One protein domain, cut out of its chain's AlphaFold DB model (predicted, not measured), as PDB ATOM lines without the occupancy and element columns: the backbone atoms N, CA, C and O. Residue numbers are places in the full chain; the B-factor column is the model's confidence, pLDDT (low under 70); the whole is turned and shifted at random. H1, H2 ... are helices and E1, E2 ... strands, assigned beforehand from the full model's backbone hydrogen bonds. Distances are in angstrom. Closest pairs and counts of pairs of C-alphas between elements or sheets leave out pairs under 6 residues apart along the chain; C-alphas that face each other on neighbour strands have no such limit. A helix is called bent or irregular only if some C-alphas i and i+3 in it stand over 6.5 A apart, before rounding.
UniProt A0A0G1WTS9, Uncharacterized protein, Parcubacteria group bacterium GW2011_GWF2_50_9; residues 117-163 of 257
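What this domain is: This is residues 117 to 163 of the 257 residues of an uncharacterized protein of Parcubacteria group bacterium GW2011_GWF2_50_9 (UniProt A0A0G1WTS9). A small, strongly twisted sheet of four strands has one short helix, H1, over edge strand E1. The order is E1, E4, E2, E3, all antiparallel. The printed part has 47 residues, running E1, H1, E2, E3, E4; its class is mixed, helices and strands. It is compact, radius of gyration of the C-alphas 9.4 A, spanning 25 by 24 by 16 A.

Where its parts are: E1, residues 117 to 120, begins at C-alpha 117 (-32.594, 9.224, -17.316). H1 is residues 122 to 128, irregular, with C-alphas 123 and 126 7.2 A apart. E2, residues 132 to 136, spans 13.2 A; E3, 143 to 147, and E4, 158 to 162, each 13.1 A. E4 ends at C-alpha 162 (-38.614, 9.725, -17.713).

How they stand to each other: N 118 and O 160 of E1 and E4 are 2.8 A apart, within hydrogen-bond range, as are N 134 and O 161 of E2 and E4, 2.9 A, and N 135 and O 144 of hairpin E2 and E3, 2.8 A. E1, H1 and E2 form a split strand-helix-strand unit, E4 between its two same-way strands, with a right-handed crossover. H1 is on the sheet, closest to E1 at the C-alphas of Leu 125 and Phe 118, 6.8 A. In H1, 0 of 3 O i to N i+4 pairs are within range, but 3 of 4 O i to N i+3 pairs.

The domain as a whole: The farthest C-alphas, Ala 127 and His 141, are 26.1 A apart. The printed part has no cut and no long link. Residues 140 to 142 and 153 to 155 have pLDDT under 70.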
ATOM      1  N   PHE A 117     -32.891  10.427 -18.087       90.88
ATOM      2  CA  PHE A 117     -32.594   9.224 -17.316       90.88
ATOM      3  C   PHE A 117     -31.761   9.554 -16.083       90.88
ATOM      4  O   PHE A 117     -31.079  10.580 -16.028       90.88
ATOM      5  N   PHE A 118     -31.825   8.655 -15.111       90.00
ATOM      6  CA  PHE A 118     -31.034   8.647 -13.895       90.00
ATOM      7  C   PHE A 118     -30.407   7.264 -13.736       90.00
ATOM      8  O   PHE A 118     -31.096   6.251 -13.861       90.00
ATOM      9  N   TYR A 119     -29.114   7.234 -13.433       90.19
ATOM     10  CA  TYR A 119     -28.407   6.027 -13.029       90.19
ATOM     11  C   TYR A 119     -27.608   6.326 -11.766       90.19
ATOM     12  O   TYR A 119     -26.718   7.176 -11.785       90.19
ATOM     13  N   GLY A 120     -27.953   5.675 -10.660       88.94
ATOM     14  CA  GLY A 120     -27.337   5.979  -9.373       88.94
ATOM     15  C   GLY A 120     -28.083   5.380  -8.190       88.94
ATOM     16  O   GLY A 120     -28.926   4.495  -8.343       88.94
ATOM     17  N   HIS A 121     -27.768   5.871  -6.992       88.62
ATOM     18  CA  HIS A 121     -28.415   5.408  -5.764       88.62
ATOM     19  C   HIS A 121     -29.838   5.990  -5.648       88.62
ATOM     20  O   HIS A 121     -29.998   7.200  -5.843       88.62
ATOM     21  N   PRO A 122     -30.871   5.198  -5.291       86.44
ATOM     22  CA  PRO A 122     -32.258   5.669  -5.181       86.44
ATOM     23  C   PRO A 122     -32.450   6.922  -4.320       86.44
ATOM     24  O   PRO A 122     -33.329   7.735  -4.596       86.44
ATOM     25  N   SER A 123     -31.599   7.124  -3.309       85.19
ATOM     26  CA  SER A 123     -31.620   8.318  -2.452       85.19
ATOM     27  C   SER A 123     -31.442   9.641  -3.215       85.19
ATOM     28  O   SER A 123     -31.916  10.680  -2.758       85.19
ATOM     29  N   GLN A 124     -30.806   9.613  -4.390       86.00
ATOM     30  CA  GLN A 124     -30.561  10.779  -5.246       86.00
ATOM     31  C   GLN A 124     -31.596  10.922  -6.377       86.00
ATOM     32  O   GLN A 124     -31.611  11.936  -7.080       86.00
ATOM     33  N   LEU A 125     -32.483   9.935  -6.550       83.88
ATOM     34  CA  LEU A 125     -33.435   9.893  -7.659       83.88
ATOM     35  C   LEU A 125     -34.394  11.087  -7.627       83.88
ATOM     36  O   LEU A 125     -34.565  11.756  -8.640       83.88
ATOM     37  N   LEU A 126     -34.975  11.397  -6.464       78.12
ATOM     38  CA  LEU A 126     -35.976  12.467  -6.321       78.12
ATOM     39  C   LEU A 126     -35.416  13.879  -6.553       78.12
ATOM     40  O   LEU A 126     -36.179  14.806  -6.835       78.12
ATOM     41  N   ALA A 127     -34.095  14.048  -6.452       76.75
ATOM     42  CA  ALA A 127     -33.427  15.290  -6.828       76.75
ATOM     43  C   ALA A 127     -33.345  15.460  -8.356       76.75
ATOM     44  O   ALA A 127     -33.306  16.588  -8.842       76.75
ATOM     45  N   SER A 128     -33.353  14.352  -9.103       75.50
ATOM     46  CA  SER A 128     -33.103  14.316 -10.550       75.50
ATOM     47  C   SER A 128     -34.364  14.044 -11.379       75.50
ATOM     48  O   SER A 128     -34.463  14.481 -12.522       75.50
ATOM     49  N   MET A 129     -35.339  13.324 -10.820       84.25
ATOM     50  CA  MET A 129     -36.563  12.891 -11.493       84.25
ATOM     51  C   MET A 129     -37.768  12.956 -10.546       84.25
ATOM     52  O   MET A 129     -37.651  12.706  -9.348       84.25
ATOM     53  N   LYS A 130     -38.947  13.286 -11.087       83.31
ATOM     54  CA  LYS A 130     -40.207  13.381 -10.333       83.31
ATOM     55  C   LYS A 130     -41.346  12.701 -11.089       83.31
ATOM     56  O   LYS A 130     -41.383  12.745 -12.315       83.31
ATOM     57  N   GLY A 131     -42.310  12.165 -10.343       87.00
ATOM     58  CA  GLY A 131     -43.532  11.580 -10.895       87.00
ATOM     59  C   GLY A 131     -43.367  10.122 -11.323       87.00
ATOM     60  O   GLY A 131     -42.666   9.349 -10.673       87.00
ATOM     61  N   GLU A 132     -44.073   9.736 -12.384       88.62
ATOM     62  CA  GLU A 132     -43.963   8.396 -12.957       88.62
ATOM     63  C   GLU A 132     -42.691   8.246 -13.800       88.62
ATOM     64  O   GLU A 132     -42.315   9.134 -14.568       88.62
ATOM     65  N   CYS A 133     -42.059   7.084 -13.687       88.94
ATOM     66  CA  CYS A 133     -40.875   6.717 -14.444       88.94
ATOM     67  C   CYS A 133     -40.936   5.256 -14.894       88.94
ATOM     68  O   CYS A 133     -41.737   4.450 -14.408       88.94
ATOM     69  N   ILE A 134     -40.043   4.915 -15.816       87.31
ATOM     70  CA  ILE A 134     -39.761   3.536 -16.197       87.31
ATOM     71  C   ILE A 134     -38.453   3.125 -15.523       87.31
ATOM     72  O   ILE A 134     -37.401   3.668 -15.842       87.31
ATOM     73  N   CYS A 135     -38.515   2.184 -14.585       86.75
ATOM     74  CA  CYS A 135     -37.337   1.543 -14.015       86.75
ATOM     75  C   CYS A 135     -36.961   0.348 -14.893       86.75
ATOM     76  O   CYS A 135     -37.827  -0.462 -15.238       86.75
ATOM     77  N   LYS A 136     -35.686   0.237 -15.259       84.44
ATOM     78  CA  LYS A 136     -35.162  -0.901 -16.019       84.44
ATOM     79  C   LYS A 136     -33.941  -1.467 -15.318       84.44
ATOM     80  O   LYS A 136     -33.242  -0.734 -14.617       84.44
ATOM     81  N   ASP A 137     -33.644  -2.733 -15.577       78.19
ATOM     82  CA  ASP A 137     -32.313  -3.237 -15.260       78.19
ATOM     83  C   ASP A 137     -31.279  -2.530 -16.156       78.19
ATOM     84  O   ASP A 137     -31.514  -2.388 -17.368       78.19
ATOM     85  N   PRO A 138     -30.126  -2.105 -15.602       73.12
ATOM     86  CA  PRO A 138     -29.045  -1.528 -16.399       73.12
ATOM     87  C   PRO A 138     -28.585  -2.478 -17.509       73.12
ATOM     88  O   PRO A 138     -28.295  -2.027 -18.615       73.12
ATOM     89  N   VAL A 139     -28.596  -3.782 -17.202       73.38
ATOM     90  CA  VAL A 139     -28.301  -4.900 -18.101       73.38
ATOM     91  C   VAL A 139     -29.429  -5.922 -17.967       73.38
ATOM     92  O   VAL A 139     -29.596  -6.517 -16.908       73.38
ATOM     93  N   GLY A 140     -30.224  -6.124 -19.021       67.94
ATOM     94  CA  GLY A 140     -31.318  -7.103 -19.008       67.94
ATOM     95  C   GLY A 140     -32.602  -6.635 -19.688       67.94
ATOM     96  O   GLY A 140     -32.608  -5.692 -20.481       67.94
ATOM     97  N   HIS A 141     -33.702  -7.326 -19.381       68.88
ATOM     98  CA  HIS A 141     -35.002  -7.142 -20.041       68.88
ATOM     99  C   HIS A 141     -36.118  -6.681 -19.091       68.88
ATOM    100  O   HIS A 141     -37.257  -6.520 -19.534       68.88
ATOM    101  N   LEU A 142     -35.828  -6.486 -17.799       69.81
ATOM    102  CA  LEU A 142     -36.827  -6.011 -16.849       69.81
ATOM    103  C   LEU A 142     -37.178  -4.553 -17.144       69.81
ATOM    104  O   LEU A 142     -36.301  -3.694 -17.222       69.81
ATOM    105  N   VAL A 143     -38.474  -4.287 -17.294       77.12
ATOM    106  CA  VAL A 143     -39.031  -2.951 -17.514       77.12
ATOM    107  C   VAL A 143     -40.273  -2.808 -16.646       77.12
ATOM    108  O   VAL A 143     -41.268  -3.505 -16.851       77.12
ATOM    109  N   ILE A 144     -40.223  -1.899 -15.676       81.25
ATOM    110  CA  ILE A 144     -41.291  -1.663 -14.703       81.25
ATOM    111  C   ILE A 144     -41.698  -0.196 -14.762       81.25
ATOM    112  O   ILE A 144     -40.880   0.700 -14.563       81.25
ATOM    113  N   ARG A 145     -42.989   0.066 -14.977       84.81
ATOM    114  CA  ARG A 145     -43.559   1.398 -14.751       84.81
ATOM    115  C   ARG A 145     -43.837   1.572 -13.263       84.81
ATOM    116  O   ARG A 145     -44.522   0.747 -12.666       84.81
ATOM    117  N   THR A 146     -43.324   2.644 -12.673       85.75
ATOM    118  CA  THR A 146     -43.489   2.932 -11.244       85.75
ATOM    119  C   THR A 146     -43.461   4.437 -10.981       85.75
ATOM    120  O   THR A 146     -43.293   5.242 -11.895       85.75
ATOM    121  N   ASN A 147     -43.648   4.836  -9.727       86.38
ATOM    122  CA  ASN A 147     -43.452   6.209  -9.283       86.38
ATOM    123  C   ASN A 147     -42.055   6.353  -8.669       86.38
ATOM    124  O   ASN A 147     -41.672   5.517  -7.851       86.38
ATOM    125  N   CYS A 148     -41.317   7.419  -8.998       83.12
ATOM    126  CA  CYS A 148     -39.978   7.653  -8.446       83.12
ATOM    127  C   CYS A 148     -39.969   7.626  -6.907       83.12
ATOM    128  O   CYS A 148     -39.020   7.130  -6.313       83.12
ATOM    129  N   GLY A 149     -41.034   8.115  -6.256       79.94
ATOM    130  CA  GLY A 149     -41.147   8.128  -4.791       79.94
ATOM    131  C   GLY A 149     -41.368   6.756  -4.150       79.94
ATOM    132  O   GLY A 149     -41.181   6.618  -2.946       79.94
ATOM    133  N   ALA A 150     -41.748   5.747  -4.937       82.44
ATOM    134  CA  ALA A 150     -41.919   4.369  -4.479       82.44
ATOM    135  C   ALA A 150     -40.644   3.523  -4.647       82.44
ATOM    136  O   ALA A 150     -40.597   2.388  -4.177       82.44
ATOM    137  N   ILE A 151     -39.611   4.049  -5.318       81.44
ATOM    138  CA  ILE A 151     -38.340   3.348  -5.503       81.44
ATOM    139  C   ILE A 151     -37.498   3.534  -4.242       81.44
ATOM    140  O   ILE A 151     -36.875   4.571  -4.027       81.44
ATOM    141  N   SER A 152     -37.466   2.499  -3.410       71.56
ATOM    142  CA  SER A 152     -36.605   2.432  -2.236       71.56
ATOM    143  C   SER A 152     -35.772   1.155  -2.286       71.56
ATOM    144  O   SER A 152     -36.295   0.068  -2.059       71.56
ATOM    145  N   SER A 153     -34.475   1.282  -2.554       66.25
ATOM    146  CA  SER A 153     -33.491   0.220  -2.318       66.25
ATOM    147  C   SER A 153     -32.311   0.817  -1.557       66.25
ATOM    148  O   SER A 153     -31.899   1.948  -1.826       66.25
ATOM    149  N   ARG A 154     -31.822   0.098  -0.541       56.34
ATOM    150  CA  ARG A 154     -30.688   0.548   0.280       56.34
ATOM    151  C   ARG A 154     -29.339   0.180  -0.339       56.34
ATOM    152  O   ARG A 154     -28.365   0.874  -0.060       56.34
ATOM    153  N   GLU A 155     -29.287  -0.834  -1.200       57.16
ATOM    154  CA  GLU A 155     -28.023  -1.472  -1.601       57.16
ATOM    155  C   GLU A 155     -27.795  -1.548  -3.119       57.16
ATOM    156  O   GLU A 155     -26.663  -1.764  -3.542       57.16
ATOM    157  N   GLU A 156     -28.810  -1.295  -3.953       77.50
ATOM    158  CA  GLU A 156     -28.700  -1.465  -5.409       77.50
ATOM    159  C   GLU A 156     -28.782  -0.135  -6.169       77.50
ATOM    160  O   GLU A 156     -29.567   0.758  -5.833       77.50
ATOM    161  N   LEU A 157     -27.963  -0.014  -7.219       84.12
ATOM    162  CA  LEU A 157     -28.073   1.072  -8.191       84.12
ATOM    163  C   LEU A 157     -29.331   0.870  -9.031       84.12
ATOM    164  O   LEU A 157     -29.616  -0.240  -9.477       84.12
ATOM    165  N   VAL A 158     -30.048   1.957  -9.299       87.38
ATOM    166  CA  VAL A 158     -31.241   1.933 -10.146       87.38
ATOM    167  C   VAL A 158     -30.998   2.703 -11.425       87.38
ATOM    168  O   VAL A 158     -30.332   3.740 -11.430       87.38
ATOM    169  N   TYR A 159     -31.575   2.193 -12.507       88.69
ATOM    170  CA  TYR A 159     -31.649   2.883 -13.779       88.69
ATOM    171  C   TYR A 159     -33.111   3.250 -14.062       88.69
ATOM    172  O   TYR A 159     -33.990   2.387 -14.111       88.69
ATOM    173  N   CYS A 160     -33.387   4.543 -14.200       90.19
ATOM    174  CA  CYS A 160     -34.731   5.081 -14.391       90.19
ATOM    175  C   CYS A 160     -34.770   6.025 -15.587       90.19
ATOM    176  O   CYS A 160     -33.884   6.855 -15.747       90.19
ATOM    177  N   GLU A 161     -35.835   5.953 -16.377       90.69
ATOM    178  CA  GLU A 161     -36.117   6.859 -17.489       90.69
ATOM    179  C   GLU A 161     -37.398   7.649 -17.237       90.69
ATOM    180  O   GLU A 161     -38.372   7.143 -16.667       90.69
ATOM    181  N   THR A 162     -37.408   8.907 -17.669       90.56
ATOM    182  CA  THR A 162     -38.614   9.725 -17.713       90.56
ATOM    183  C   THR A 162     -39.627   9.037 -18.613       90.56
ATOM    184  O   THR A 162     -39.295   8.585 -19.710       90.56
ATOM    185  N   LEU A 163     -40.875   8.966 -18.157       88.00
ATOM    186  CA  LEU A 163     -41.948   8.398 -18.953       88.00
ATOM    187  C   LEU A 163     -42.137   9.221 -20.237       88.00
ATOM    188  O   LEU A 163     -42.522  10.388 -20.181       88.00
TER     189      LEU A 163